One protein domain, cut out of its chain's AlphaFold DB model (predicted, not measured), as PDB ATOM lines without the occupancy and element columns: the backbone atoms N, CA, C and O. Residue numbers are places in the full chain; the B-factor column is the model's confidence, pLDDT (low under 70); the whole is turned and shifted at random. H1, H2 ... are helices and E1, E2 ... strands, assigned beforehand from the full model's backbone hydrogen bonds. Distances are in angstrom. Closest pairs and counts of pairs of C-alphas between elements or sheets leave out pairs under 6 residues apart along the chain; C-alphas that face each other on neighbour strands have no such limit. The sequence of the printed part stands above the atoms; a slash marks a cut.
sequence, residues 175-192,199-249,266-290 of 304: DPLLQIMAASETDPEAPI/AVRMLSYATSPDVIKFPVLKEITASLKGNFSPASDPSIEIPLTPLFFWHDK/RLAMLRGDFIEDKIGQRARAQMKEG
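AT A GLANCE: This is residues 175 to 192, 199 to 249 and 266 to 290 of the 304 residues of an uncharacterized protein of Neonectria ditissima (UniProt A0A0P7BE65). A small hairpin of two short strands, E1 and E2, has helix H1 packed beside it, while H3 leads from E1 away to the short helix H2, with which it makes a corner. H4 lies at the far side from H1 and the hairpin, coming near H3 only close to its last residues, and unnamed residues 241 to 245 pass through the middle of this loosely joined arrangement. The printed part has 94 residues, with four named helices and two named strands in the order H1, H2, H3, E1, E2, H4; the sheet's order is E1 - E2, antiparallel. The class is mostly helix, though under half of the printed residues are in named elements. The whole is loose, with a radius of gyration of the C-alphas of 15.4 A and spans of 42 by 33 by 31 A.

IN THESE COORDINATES: E1 is residues 226 to 228 and begins at C-alpha 226 (35.896, 24.531, 3.097); E2 is residues 238 to 240. H1, residues 175 to 184, is 14.5 A long and begins at C-alpha 175 (19.973, 32.684, 7.147). H3, residues 215 to 224, is 14.3 A long, and H2 is residues 209 to 212. H4, residues 275 to 288, is the longest helix at 19.3 A and ends at C-alpha 288 (39.339, 5.642, 15.756).

HOW THE PARTS SIT: E1 and E2 are a hairpin, antiparallel at 140 degrees between their directions. N 228 and O 238 are 2.9 A apart, and N 238 and O 228 are 2.8 A apart, both within hydrogen-bond range. The closest C-alphas of H1 and E1 are those of Ile 180 and Phe 228, 6.8 A apart; those of H1 and E2 are Leu 177 and Ile 238, 7.3 A apart. A tight link joins H3 to E1. H2 and H3 touch only at the corner by their link, with the C-alphas of Ile 212 and Lys 218 closest at 5.4 A. H3 and H4 are close but not clearly touching, with the C-alphas of Leu 217 and Met 287 closest at 7.6 A. They run opposite ways at a steep tilt of 69 degrees, only just short of about perpendicular. H1 is apart from H2, H3 and H4. In H1 and H3 every O i to N i+4 pair is within hydrogen-bond range; in H4 8 of 10 are, and H2 is too short for such a pair.

THE WHOLE: The two C-alphas farthest apart, those of Ser 235 and Arg 271, are 45.0 A apart. Residues 193 to 198 are not printed, with 19.7 A between C-alphas 192 and 199; residues 250 to 265 are not printed, with 22.9 A between C-alphas 249 and 266. Of the links printed whole, none is long. The mean pLDDT of the printed part is 85.6; residues 209 to 211 and 287 to 290 are under 70.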
ATOM      1  N   ASP A 175      20.679  32.661   8.435       95.56
ATOM      2  CA  ASP A 175      19.973  32.684   7.147       95.56
ATOM      3  C   ASP A 175      20.813  32.074   6.003       95.56
ATOM      4  O   ASP A 175      20.346  31.128   5.358       95.56
ATOM      5  N   PRO A 176      22.053  32.537   5.739       96.06
ATOM      6  CA  PRO A 176      22.897  31.926   4.714       96.06
ATOM      7  C   PRO A 176      23.322  30.495   5.078       96.06
ATOM      8  O   PRO A 176      23.417  29.654   4.185       96.06
ATOM      9  N   LEU A 177      23.505  30.172   6.366       97.12
ATOM     10  CA  LEU A 177      23.824  28.805   6.784       97.12
ATOM     11  C   LEU A 177      22.701  27.821   6.438       97.12
ATOM     12  O   LEU A 177      22.978  26.745   5.915       97.12
ATOM     13  N   LEU A 178      21.441  28.178   6.694       97.31
ATOM     14  CA  LEU A 178      20.304  27.318   6.358       97.31
ATOM     15  C   LEU A 178      20.186  27.094   4.851       97.31
ATOM     16  O   LEU A 178      19.853  25.990   4.433       97.31
ATOM     17  N   GLN A 179      20.508  28.099   4.031       95.50
ATOM     18  CA  GLN A 179      20.557  27.929   2.577       95.50
ATOM     19  C   GLN A 179      21.660  26.958   2.147       95.50
ATOM     20  O   GLN A 179      21.417  26.106   1.296       95.50
ATOM     21  N   ILE A 180      22.847  27.054   2.753       96.06
ATOM     22  CA  ILE A 180      23.955  26.119   2.514       96.06
ATOM     23  C   ILE A 180      23.549  24.696   2.920       96.06
ATOM     24  O   ILE A 180      23.729  23.758   2.143       96.06
ATOM     25  N   MET A 181      22.944  24.527   4.100       97.06
ATOM     26  CA  MET A 181      22.454  23.226   4.568       97.06
ATOM     27  C   MET A 181      21.387  22.656   3.626       97.06
ATOM     28  O   MET A 181      21.490  21.493   3.237       97.06
ATOM     29  N   ALA A 182      20.419  23.474   3.204       95.38
ATOM     30  CA  ALA A 182      19.365  23.086   2.267       95.38
ATOM     31  C   ALA A 182      19.921  22.676   0.893       95.38
ATOM     32  O   ALA A 182      19.537  21.644   0.347       95.38
ATOM     33  N   ALA A 183      20.869  23.441   0.348       93.56
ATOM     34  CA  ALA A 183      21.519  23.111  -0.918       93.56
ATOM     35  C   ALA A 183      22.361  21.827  -0.821       93.56
ATOM     36  O   ALA A 183      22.396  21.037  -1.760       93.56
ATOM     37  N   SER A 184      22.994  21.580   0.330       94.62
ATOM     38  CA  SER A 184      23.790  20.367   0.553       94.62
ATOM     39  C   SER A 184      22.950  19.094   0.687       94.62
ATOM     40  O   SER A 184      23.499  17.999   0.679       94.62
ATOM     41  N   GLU A 185      21.620  19.184   0.823       90.56
ATOM     42  CA  GLU A 185      20.790  17.987   0.994       90.56
ATOM     43  C   GLU A 185      20.785  17.069  -0.227       90.56
ATOM     44  O   GLU A 185      20.549  15.872  -0.072       90.56
ATOM     45  N   THR A 186      21.046  17.624  -1.411       86.88
ATOM     46  CA  THR A 186      21.159  16.871  -2.662       86.88
ATOM     47  C   THR A 186      22.554  16.296  -2.897       86.88
ATOM     48  O   THR A 186      22.724  15.551  -3.857       86.88
ATOM     49  N   ASP A 187      23.543  16.640  -2.066       89.00
ATOM     50  CA  ASP A 187      24.884  16.058  -2.128       89.00
ATOM     51  C   ASP A 187      24.859  14.652  -1.497       89.00
ATOM     52  O   ASP A 187      24.612  14.525  -0.291       89.00
ATOM     53  N   PRO A 188      25.074  13.579  -2.284       84.00
ATOM     54  CA  PRO A 188      25.045  12.219  -1.762       84.00
ATOM     55  C   PRO A 188      26.288  11.864  -0.934       84.00
ATOM     56  O   PRO A 188      26.228  10.925  -0.140       84.00
ATOM     57  N   GLU A 189      27.395  12.591  -1.095       84.88
ATOM     58  CA  GLU A 189      28.683  12.263  -0.483       84.88
ATOM     59  C   GLU A 189      28.910  13.032   0.822       84.88
ATOM     60  O   GLU A 189      29.373  12.456   1.809       84.88
ATOM     61  N   ALA A 190      28.574  14.326   0.854       87.50
ATOM     62  CA  ALA A 190      28.907  15.201   1.980       87.50
ATOM     63  C   ALA A 190      27.776  16.166   2.401       87.50
ATOM     64  O   ALA A 190      27.996  17.377   2.497       87.50
ATOM     65  N   PRO A 191      26.568  15.669   2.733       94.00
ATOM     66  CA  PRO A 191      25.477  16.542   3.151       94.00
ATOM     67  C   PRO A 191      25.747  17.189   4.520       94.00
ATOM     68  O   PRO A 191      26.129  16.524   5.488       94.00
ATOM     69  N   ILE A 192      25.443  18.481   4.655       96.25
ATOM     70  CA  ILE A 192      25.595  19.233   5.906       96.25
ATOM     71  C   ILE A 192      24.290  19.134   6.699       96.25
ATOM     72  O   ILE A 192      23.345  19.897   6.506       96.25
ATOM     73  N   ALA A 199      32.314  26.566  21.279       81.44
ATOM     74  CA  ALA A 199      32.658  27.330  22.475       81.44
ATOM     75  C   ALA A 199      34.019  28.013  22.262       81.44
ATOM     76  O   ALA A 199      34.868  27.470  21.557       81.44
ATOM     77  N   VAL A 200      34.289  29.123  22.956       78.56
ATOM     78  CA  VAL A 200      35.594  29.827  22.902       78.56
ATOM     79  C   VAL A 200      36.776  28.867  23.119       78.56
ATOM     80  O   VAL A 200      37.802  28.944  22.451       78.56
ATOM     81  N   ARG A 201      36.608  27.868  23.994       76.94
ATOM     82  CA  ARG A 201      37.614  26.824  24.266       76.94
ATOM     83  C   ARG A 201      37.831  25.802  23.136       76.94
ATOM     84  O   ARG A 201      38.694  24.945  23.261       76.94
ATOM     85  N   MET A 202      37.027  25.841  22.077       76.12
ATOM     86  CA  MET A 202      37.052  24.906  20.946       76.12
ATOM     87  C   MET A 202      37.497  25.557  19.633       76.12
ATOM     88  O   MET A 202      37.471  24.899  18.597       76.12
ATOM     89  N   LEU A 203      37.949  26.814  19.654       77.94
ATOM     90  CA  LEU A 203      38.402  27.509  18.443       77.94
ATOM     91  C   LEU A 203      39.599  26.810  17.765       77.94
ATOM     92  O   LEU A 203      39.776  26.922  16.558       77.94
ATOM     93  N   SER A 204      40.376  26.020  18.514       79.12
ATOM     94  CA  SER A 204      41.483  25.204  18.000       79.12
ATOM     95  C   SER A 204      41.096  23.757  17.652       79.12
ATOM     96  O   SER A 204      41.980  22.932  17.423       79.12
ATOM     97  N   TYR A 205      39.798  23.418  17.597       79.12
ATOM     98  CA  TYR A 205      39.325  22.048  17.337       79.12
ATOM     99  C   TYR A 205      39.936  21.444  16.066       79.12
ATOM    100  O   TYR A 205      40.477  20.337  16.109       79.12
ATOM    101  N   ALA A 206      39.917  22.203  14.966       70.56
ATOM    102  CA  ALA A 206      40.432  21.779  13.663       70.56
ATOM    103  C   ALA A 206      41.930  21.434  13.684       70.56
ATOM    104  O   ALA A 206      42.413  20.702  12.825       70.56
ATOM    105  N   THR A 207      42.665  21.960  14.667       73.81
ATOM    106  CA  THR A 207      44.094  21.710  14.863       73.81
ATOM    107  C   THR A 207      44.383  20.885  16.114       73.81
ATOM    108  O   THR A 207      45.532  20.775  16.542       73.81
ATOM    109  N   SER A 208      43.351  20.331  16.749       75.06
ATOM    110  CA  SER A 208      43.517  19.580  17.985       75.06
ATOM    111  C   SER A 208      44.227  18.245  17.723       75.06
ATOM    112  O   SER A 208      44.072  17.651  16.647       75.06
ATOM    113  N   PRO A 209      44.968  17.712  18.712       69.56
ATOM    114  CA  PRO A 209      45.574  16.387  18.606       69.56
ATOM    115  C   PRO A 209      44.561  15.296  18.251       69.56
ATOM    116  O   PRO A 209      44.911  14.328  17.586       69.56
ATOM    117  N   ASP A 210      43.310  15.464  18.668       66.94
ATOM    118  CA  ASP A 210      42.231  14.510  18.433       66.94
ATOM    119  C   ASP A 210      41.809  14.411  16.966       66.94
ATOM    120  O   ASP A 210      41.282  13.376  16.563       66.94
ATOM    121  N   VAL A 211      42.077  15.451  16.176       67.38
ATOM    122  CA  VAL A 211      41.818  15.495  14.733       67.38
ATOM    123  C   VAL A 211      43.087  15.160  13.945       67.38
ATOM    124  O   VAL A 211      43.040  14.387  12.994       67.38
ATOM    125  N   ILE A 212      44.245  15.688  14.357       72.62
ATOM    126  CA  ILE A 212      45.493  15.568  13.583       72.62
ATOM    127  C   ILE A 212      46.198  14.214  13.776       72.62
ATOM    128  O   ILE A 212      46.882  13.753  12.862       72.62
ATOM    129  N   LYS A 213      46.064  13.559  14.940       74.88
ATOM    130  CA  LYS A 213      46.809  12.314  15.235       74.88
ATOM    131  C   LYS A 213      46.344  11.103  14.426       74.88
ATOM    132  O   LYS A 213      47.092  10.134  14.336       74.88
ATOM    133  N   PHE A 214      45.139  11.138  13.865       77.31
ATOM    134  CA  PHE A 214      44.570  10.022  13.115       77.31
ATOM    135  C   PHE A 214      44.608  10.350  11.615       77.31
ATOM    136  O   PHE A 214      43.862  11.235  11.192       77.31
ATOM    137  N   PRO A 215      45.439   9.663  10.800       80.69
ATOM    138  CA  PRO A 215      45.607   9.977   9.377       80.69
ATOM    139  C   PRO A 215      44.287  10.055   8.605       80.69
ATOM    140  O   PRO A 215      44.061  11.021   7.886       80.69
ATOM    141  N   VAL A 216      43.369   9.119   8.864       80.19
ATOM    142  CA  VAL A 216      42.035   9.090   8.243       80.19
ATOM    143  C   VAL A 216      41.226  10.353   8.560       80.19
ATOM    144  O   VAL A 216      40.612  10.935   7.672       80.19
ATOM    145  N   LEU A 217      41.243  10.835   9.808       81.06
ATOM    146  CA  LEU A 217      40.512  12.054  10.183       81.06
ATOM    147  C   LEU A 217      41.158  13.302   9.595       81.06
ATOM    148  O   LEU A 217      40.450  14.231   9.209       81.06
ATOM    149  N   LYS A 218      42.487  13.314   9.482       81.56
ATOM    150  CA  LYS A 218      43.220  14.383   8.805       81.56
ATOM    151  C   LYS A 218      42.868  14.443   7.317       81.56
ATOM    152  O   LYS A 218      42.630  15.538   6.816       81.56
ATOM    153  N   GLU A 219      42.797  13.301   6.636       84.94
ATOM    154  CA  GLU A 219      42.395  13.205   5.227       84.94
ATOM    155  C   GLU A 219      40.950  13.672   5.019       84.94
ATOM    156  O   GLU A 219      40.717  14.539   4.181       84.94
ATOM    157  N   ILE A 220      40.004  13.195   5.838       85.31
ATOM    158  CA  ILE A 220      38.597  13.634   5.784       85.31
ATOM    159  C   ILE A 220      38.475  15.135   6.073       85.31
ATOM    160  O   ILE A 220      37.723  15.850   5.414       85.31
ATOM    161  N   THR A 221      39.220  15.642   7.057       87.12
ATOM    162  CA  THR A 221      39.232  17.079   7.358       87.12
ATOM    163  C   THR A 221      39.758  17.869   6.167       87.12
ATOM    164  O   THR A 221      39.177  18.889   5.823       87.12
ATOM    165  N   ALA A 222      40.836  17.412   5.528       86.19
ATOM    166  CA  ALA A 222      41.411  18.086   4.370       86.19
ATOM    167  C   ALA A 222      40.481  18.067   3.147       86.19
ATOM    168  O   ALA A 222      40.494  19.033   2.391       86.19
ATOM    169  N   SER A 223      39.682  17.012   2.956       89.69
ATOM    170  CA  SER A 223      38.776  16.900   1.807       89.69
ATOM    171  C   SER A 223      37.453  17.645   1.983       89.69
ATOM    172  O   SER A 223      36.919  18.150   1.002       89.69
ATOM    173  N   LEU A 224      36.915  17.709   3.206       90.88
ATOM    174  CA  LEU A 224      35.574  18.248   3.463       90.88
ATOM    175  C   LEU A 224      35.567  19.634   4.126       90.88
ATOM    176  O   LEU A 224      34.521  20.281   4.183       90.88
ATOM    177  N   LYS A 225      36.697  20.102   4.669       91.75
ATOM    178  CA  LYS A 225      36.800  21.474   5.181       91.75
ATOM    179  C   LYS A 225      36.780  22.456   4.014       91.75
ATOM    180  O   LYS A 225      37.550  22.311   3.070       91.75
ATOM    181  N   GLY A 226      35.985  23.511   4.134       91.94
ATOM    182  CA  GLY A 226      35.896  24.531   3.097       91.94
ATOM    183  C   GLY A 226      35.139  25.774   3.536       91.94
ATOM    184  O   GLY A 226      34.568  25.820   4.629       91.94
ATOM    185  N   ASN A 227      35.151  26.770   2.655       94.94
ATOM    186  CA  ASN A 227      34.274  27.929   2.731       94.94
ATOM    187  C   ASN A 227      33.052  27.643   1.863       94.94
ATOM    188  O   ASN A 227      33.186  27.258   0.703       94.94
ATOM    189  N   PHE A 228      31.871  27.801   2.448       95.44
ATOM    190  CA  PHE A 228      30.600  27.538   1.791       95.44
ATOM    191  C   PHE A 228      29.845  28.848   1.628       95.44
ATOM    192  O   PHE A 228      29.806  29.655   2.558       95.44
ATOM    193  N   SER A 229      29.212  29.030   0.475       95.69
ATOM    194  CA  SER A 229      28.465  30.245   0.165       95.69
ATOM    195  C   SER A 229      27.016  29.914  -0.177       95.69
ATOM    196  O   SER A 229      26.756  28.904  -0.840       95.69
ATOM    197  N   PRO A 230      26.049  30.729   0.271       93.88
ATOM    198  CA  PRO A 230      24.653  30.543  -0.088       93.88
ATOM    199  C   PRO A 230      24.434  30.888  -1.568       93.88
ATOM    200  O   PRO A 230      25.061  31.793  -2.113       93.88
ATOM    201  N   ALA A 231      23.475  30.222  -2.216       87.44
ATOM    202  CA  ALA A 231      23.143  30.503  -3.616       87.44
ATOM    203  C   ALA A 231      22.602  31.929  -3.839       87.44
ATOM    204  O   ALA A 231      22.715  32.463  -4.939       87.44
ATOM    205  N   SER A 232      22.001  32.538  -2.810       89.94
ATOM    206  CA  SER A 232      21.461  33.901  -2.885       89.94
ATOM    207  C   SER A 232      22.526  34.995  -2.856       89.94
ATOM    208  O   SER A 232      22.292  36.061  -3.420       89.94
ATOM    209  N   ASP A 233      23.673  34.740  -2.224       91.38
ATOM    210  CA  ASP A 233      24.764  35.706  -2.115       91.38
ATOM    211  C   ASP A 233      26.126  34.994  -2.008       91.38
ATOM    212  O   ASP A 233      26.592  34.681  -0.908       91.38
ATOM    213  N   PRO A 234      26.799  34.757  -3.148       92.62
ATOM    214  CA  PRO A 234      28.109  34.114  -3.174       92.62
ATOM    215  C   PRO A 234      29.228  34.900  -2.471       92.62
ATOM    216  O   PRO A 234      30.304  34.349  -2.272       92.62
ATOM    217  N   SER A 235      29.013  36.176  -2.119       93.56
ATOM    218  CA  SER A 235      30.017  36.981  -1.406       93.56
ATOM    219  C   SER A 235      30.133  36.621   0.079       93.56
ATOM    220  O   SER A 235      31.145  36.925   0.711       93.56
ATOM    221  N   ILE A 236      29.122  35.949   0.638       94.00
ATOM    222  CA  ILE A 236      29.144  35.449   2.010       94.00
ATOM    223  C   ILE A 236      29.877  34.108   2.021       94.00
ATOM    224  O   ILE A 236      29.462  33.156   1.360       94.00
ATOM    225  N   GLU A 237      30.933  34.009   2.823       95.38
ATOM    226  CA  GLU A 237      31.660  32.761   3.058       95.38
ATOM    227  C   GLU A 237      31.484  32.300   4.506       95.38
ATOM    228  O   GLU A 237      31.834  33.006   5.455       95.38
ATOM    229  N   ILE A 238      30.967  31.085   4.684       95.12
ATOM    230  CA  ILE A 238      30.872  30.417   5.981       95.12
ATOM    231  C   ILE A 238      31.894  29.276   6.024       95.12
ATOM    232  O   ILE A 238      31.722  28.276   5.320       95.12
ATOM    233  N   PRO A 239      32.951  29.379   6.848       93.62
ATOM    234  CA  PRO A 239      33.927  28.309   6.993       93.62
ATOM    235  C   PRO A 239      33.338  27.169   7.827       93.62
ATOM    236  O   PRO A 239      33.000  27.351   8.999       93.62
ATOM    237  N   LEU A 240      33.273  25.966   7.255       93.62
ATOM    238  CA  LEU A 240      32.867  24.757   7.974       93.62
ATOM    239  C   LEU A 240      34.020  23.759   8.025       93.62
ATOM    240  O   LEU A 240      34.793  23.592   7.082       93.62
ATOM    241  N   THR A 241      34.150  23.096   9.170       91.19
ATOM    242  CA  THR A 241      35.116  22.017   9.390       91.19
ATOM    243  C   THR A 241      34.356  20.772   9.839       91.19
ATOM    244  O   THR A 241      33.498  20.896  10.718       91.19
ATOM    245  N   PRO A 242      34.665  19.584   9.288       90.25
ATOM    246  CA  PRO A 242      34.059  18.336   9.731       90.25
ATOM    247  C   PRO A 242      34.205  18.129  11.234       90.25
ATOM    248  O   PRO A 242      35.261  18.388  11.814       90.25
ATOM    249  N   LEU A 243      33.140  17.632  11.852       87.88
ATOM    250  CA  LEU A 243      33.077  17.391  13.282       87.88
ATOM    251  C   LEU A 243      32.898  15.892  13.542       87.88
ATOM    252  O   LEU A 243      31.911  15.288  13.136       87.88
ATOM    253  N   PHE A 244      33.842  15.299  14.267       83.62
ATOM    254  CA  PHE A 244      33.862  13.859  14.574       83.62
ATOM    255  C   PHE A 244      33.260  13.517  15.943       83.62
ATOM    256  O   PHE A 244      33.510  12.447  16.499       83.62
ATOM    257  N   PHE A 245      32.518  14.454  16.526       84.44
ATOM    258  CA  PHE A 245      31.968  14.340  17.867       84.44
ATOM    259  C   PHE A 245      30.693  15.177  17.985       84.44
ATOM    260  O   PHE A 245      30.694  16.357  17.655       84.44
ATOM    261  N   TRP A 246      29.602  14.579  18.453       89.06
ATOM    262  CA  TRP A 246      28.362  15.307  18.713       89.06
ATOM    263  C   TRP A 246      28.491  16.108  20.004       89.06
ATOM    264  O   TRP A 246      28.846  15.537  21.030       89.06
ATOM    265  N   HIS A 247      28.191  17.403  19.963       88.00
ATOM    266  CA  HIS A 247      28.273  18.279  21.129       88.00
ATOM    267  C   HIS A 247      26.889  18.717  21.594       88.00
ATOM    268  O   HIS A 247      26.011  18.966  20.778       88.00
ATOM    269  N   ASP A 248      26.729  18.908  22.903       86.12
ATOM    270  CA  ASP A 248      25.449  19.345  23.496       86.12
ATOM    271  C   ASP A 248      25.292  20.873  23.567       86.12
ATOM    272  O   ASP A 248      24.301  21.388  24.077       86.12
ATOM    273  N   LYS A 249      26.271  21.601  23.021       90.31
ATOM    274  CA  LYS A 249      26.303  23.070  22.913       90.31
ATOM    275  C   LYS A 249      25.276  23.570  21.897       90.31
ATOM    276  O   LYS A 249      24.795  22.748  21.121       90.31
ATOM    277  N   ARG A 266      14.097   3.511  21.102       94.12
ATOM    278  CA  ARG A 266      13.904   3.850  22.521       94.12
ATOM    279  C   ARG A 266      15.109   3.479  23.400       94.12
ATOM    280  O   ARG A 266      15.227   3.982  24.510       94.12
ATOM    281  N   LEU A 267      15.995   2.605  22.914       92.38
ATOM    282  CA  LEU A 267      17.219   2.184  23.606       92.38
ATOM    283  C   LEU A 267      18.395   3.141  23.368       92.38
ATOM    284  O   LEU A 267      19.393   3.056  24.075       92.38
ATOM    285  N   ALA A 268      18.294   4.033  22.378       92.00
ATOM    286  CA  ALA A 268      19.391   4.916  21.989       92.00
ATOM    287  C   ALA A 268      19.674   6.030  23.012       92.00
ATOM    288  O   ALA A 268      20.792   6.535  23.065       92.00
ATOM    289  N   MET A 269      18.672   6.399  23.814       94.62
ATOM    290  CA  MET A 269      18.768   7.436  24.838       94.62
ATOM    291  C   MET A 269      17.961   7.010  26.063       94.62
ATOM    292  O   MET A 269      16.748   6.814  25.955       94.62
ATOM    293  N   LEU A 270      18.613   6.856  27.215       94.25
ATOM    294  CA  LEU A 270      17.937   6.588  28.481       94.25
ATOM    295  C   LEU A 270      17.658   7.896  29.226       94.25
ATOM    296  O   LEU A 270      18.159   8.971  28.897       94.25
ATOM    297  N   ARG A 271      16.820   7.805  30.256       94.12
ATOM    298  CA  ARG A 271      16.476   8.951  31.094       94.12
ATOM    299  C   ARG A 271      17.700   9.459  31.852       94.12
ATOM    300  O   ARG A 271      18.381   8.693  32.529       94.12
ATOM    301  N   GLY A 272      17.943  10.763  31.764       91.06
ATOM    302  CA  GLY A 272      19.100  11.419  32.365       91.06
ATOM    303  C   GLY A 272      20.374  11.408  31.517       91.06
ATOM    304  O   GLY A 272      21.326  12.065  31.934       91.06
ATOM    305  N   ASP A 273      20.390  10.717  30.372       91.19
ATOM    306  CA  ASP A 273      21.537  10.700  29.464       91.19
ATOM    307  C   ASP A 273      21.713  12.046  28.735       91.19
ATOM    308  O   ASP A 273      20.755  12.781  28.459       91.19
ATOM    309  N   PHE A 274      22.968  12.327  28.391       90.75
ATOM    310  CA  PHE A 274      23.391  13.432  27.535       90.75
ATOM    311  C   PHE A 274      23.672  12.916  26.119       90.75
ATOM    312  O   PHE A 274      24.127  11.781  25.933       90.75
ATOM    313  N   ILE A 275      23.394  13.744  25.109       92.75
ATOM    314  CA  ILE A 275      23.560  13.343  23.706       92.75
ATOM    315  C   ILE A 275      25.054  13.261  23.384       92.75
ATOM    316  O   ILE A 275      25.493  12.301  22.748       92.75
ATOM    317  N   GLU A 276      25.839  14.194  23.915       89.69
ATOM    318  CA  GLU A 276      27.293  14.262  23.815       89.69
ATOM    319  C   GLU A 276      27.951  12.967  24.319       89.69
ATOM    320  O   GLU A 276      28.801  12.382  23.642       89.69
ATOM    321  N   ASP A 277      27.492  12.448  25.459       86.38
ATOM    322  CA  ASP A 277      28.045  11.229  26.053       86.38
ATOM    323  C   ASP A 277      27.708   9.974  25.244       86.38
ATOM    324  O   ASP A 277      28.563   9.111  25.048       86.38
ATOM    325  N   LYS A 278      26.475   9.844  24.745       86.56
ATOM    326  CA  LYS A 278      26.050   8.632  24.025       86.56
ATOM    327  C   LYS A 278      26.472   8.626  22.566       86.56
ATOM    328  O   LYS A 278      26.922   7.602  22.049       86.56
ATOM    329  N   ILE A 279      26.293   9.751  21.886       84.56
ATOM    330  CA  ILE A 279      26.509   9.867  20.447       84.56
ATOM    331  C   ILE A 279      27.914  10.368  20.160       84.56
ATOM    332  O   ILE A 279      28.581   9.799  19.299       84.56
ATOM    333  N   GLY A 280      28.390  11.379  20.891       78.19
ATOM    334  CA  GLY A 280      29.722  11.939  20.686       78.19
ATOM    335  C   GLY A 280      30.820  10.917  20.962       78.19
ATOM    336  O   GLY A 280      31.688  10.697  20.113       78.19
ATOM    337  N   GLN A 281      30.750  10.212  22.096       75.19
ATOM    338  CA  GLN A 281      31.747   9.187  22.429       75.19
ATOM    339  C   GLN A 281      31.721   8.015  21.437       75.19
ATOM    340  O   GLN A 281      32.783   7.566  21.001       75.19
ATOM    341  N   ARG A 282      30.528   7.569  21.013       76.00
ATOM    342  CA  ARG A 282      30.379   6.519  19.992       76.00
ATOM    343  C   ARG A 282      30.952   6.950  18.645       76.00
ATOM    344  O   ARG A 282      31.722   6.194  18.062       76.00
ATOM    345  N   ALA A 283      30.616   8.153  18.173       73.00
ATOM    346  CA  ALA A 283      31.133   8.693  16.917       73.00
ATOM    347  C   ALA A 283      32.666   8.723  16.932       73.00
ATOM    348  O   ALA A 283      33.313   8.245  16.002       73.00
ATOM    349  N   ARG A 284      33.257   9.175  18.040       71.69
ATOM    350  CA  ARG A 284      34.711   9.201  18.199       71.69
ATOM    351  C   ARG A 284      35.338   7.806  18.237       71.69
ATOM    352  O   ARG A 284      36.417   7.633  17.678       71.69
ATOM    353  N   ALA A 285      34.711   6.831  18.894       71.94
ATOM    354  CA  ALA A 285      35.204   5.453  18.932       71.94
ATOM    355  C   ALA A 285      35.192   4.812  17.532       71.94
ATOM    356  O   ALA A 285      36.233   4.361  17.061       71.94
ATOM    357  N   GLN A 286      34.064   4.907  16.819       72.12
ATOM    358  CA  GLN A 286      33.917   4.393  15.448       72.12
ATOM    359  C   GLN A 286      34.957   4.988  14.488       72.12
ATOM    360  O   GLN A 286      35.510   4.288  13.640       72.12
ATOM    361  N   MET A 287      35.258   6.277  14.659       67.81
ATOM    362  CA  MET A 287      36.249   7.000  13.864       67.81
ATOM    363  C   MET A 287      37.693   6.567  14.156       67.81
ATOM    364  O   MET A 287      38.508   6.515  13.236       67.81
ATOM    365  N   LYS A 288      38.020   6.204  15.404       64.75
ATOM    366  CA  LYS A 288      39.339   5.642  15.756       64.75
ATOM    367  C   LYS A 288      39.541   4.232  15.200       64.75
ATOM    368  O   LYS A 288      40.664   3.869  14.870       64.75
ATOM    369  N   GLU A 289      38.465   3.456  15.104       64.62
ATOM    370  CA  GLU A 289      38.479   2.049  14.685       64.62
ATOM    371  C   GLU A 289      38.346   1.864  13.161       64.62
ATOM    372  O   GLU A 289      38.354   0.738  12.673       64.62
ATOM    373  N   GLY A 290      38.216   2.949  12.385       57.66
ATOM    374  CA  GLY A 290      38.103   2.894  10.923       57.66
ATOM    375  C   GLY A 290      36.733   2.442  10.397       57.66
ATOM    376  O   GLY A 290      36.561   2.328   9.186       57.66
TER     377      GLY A 290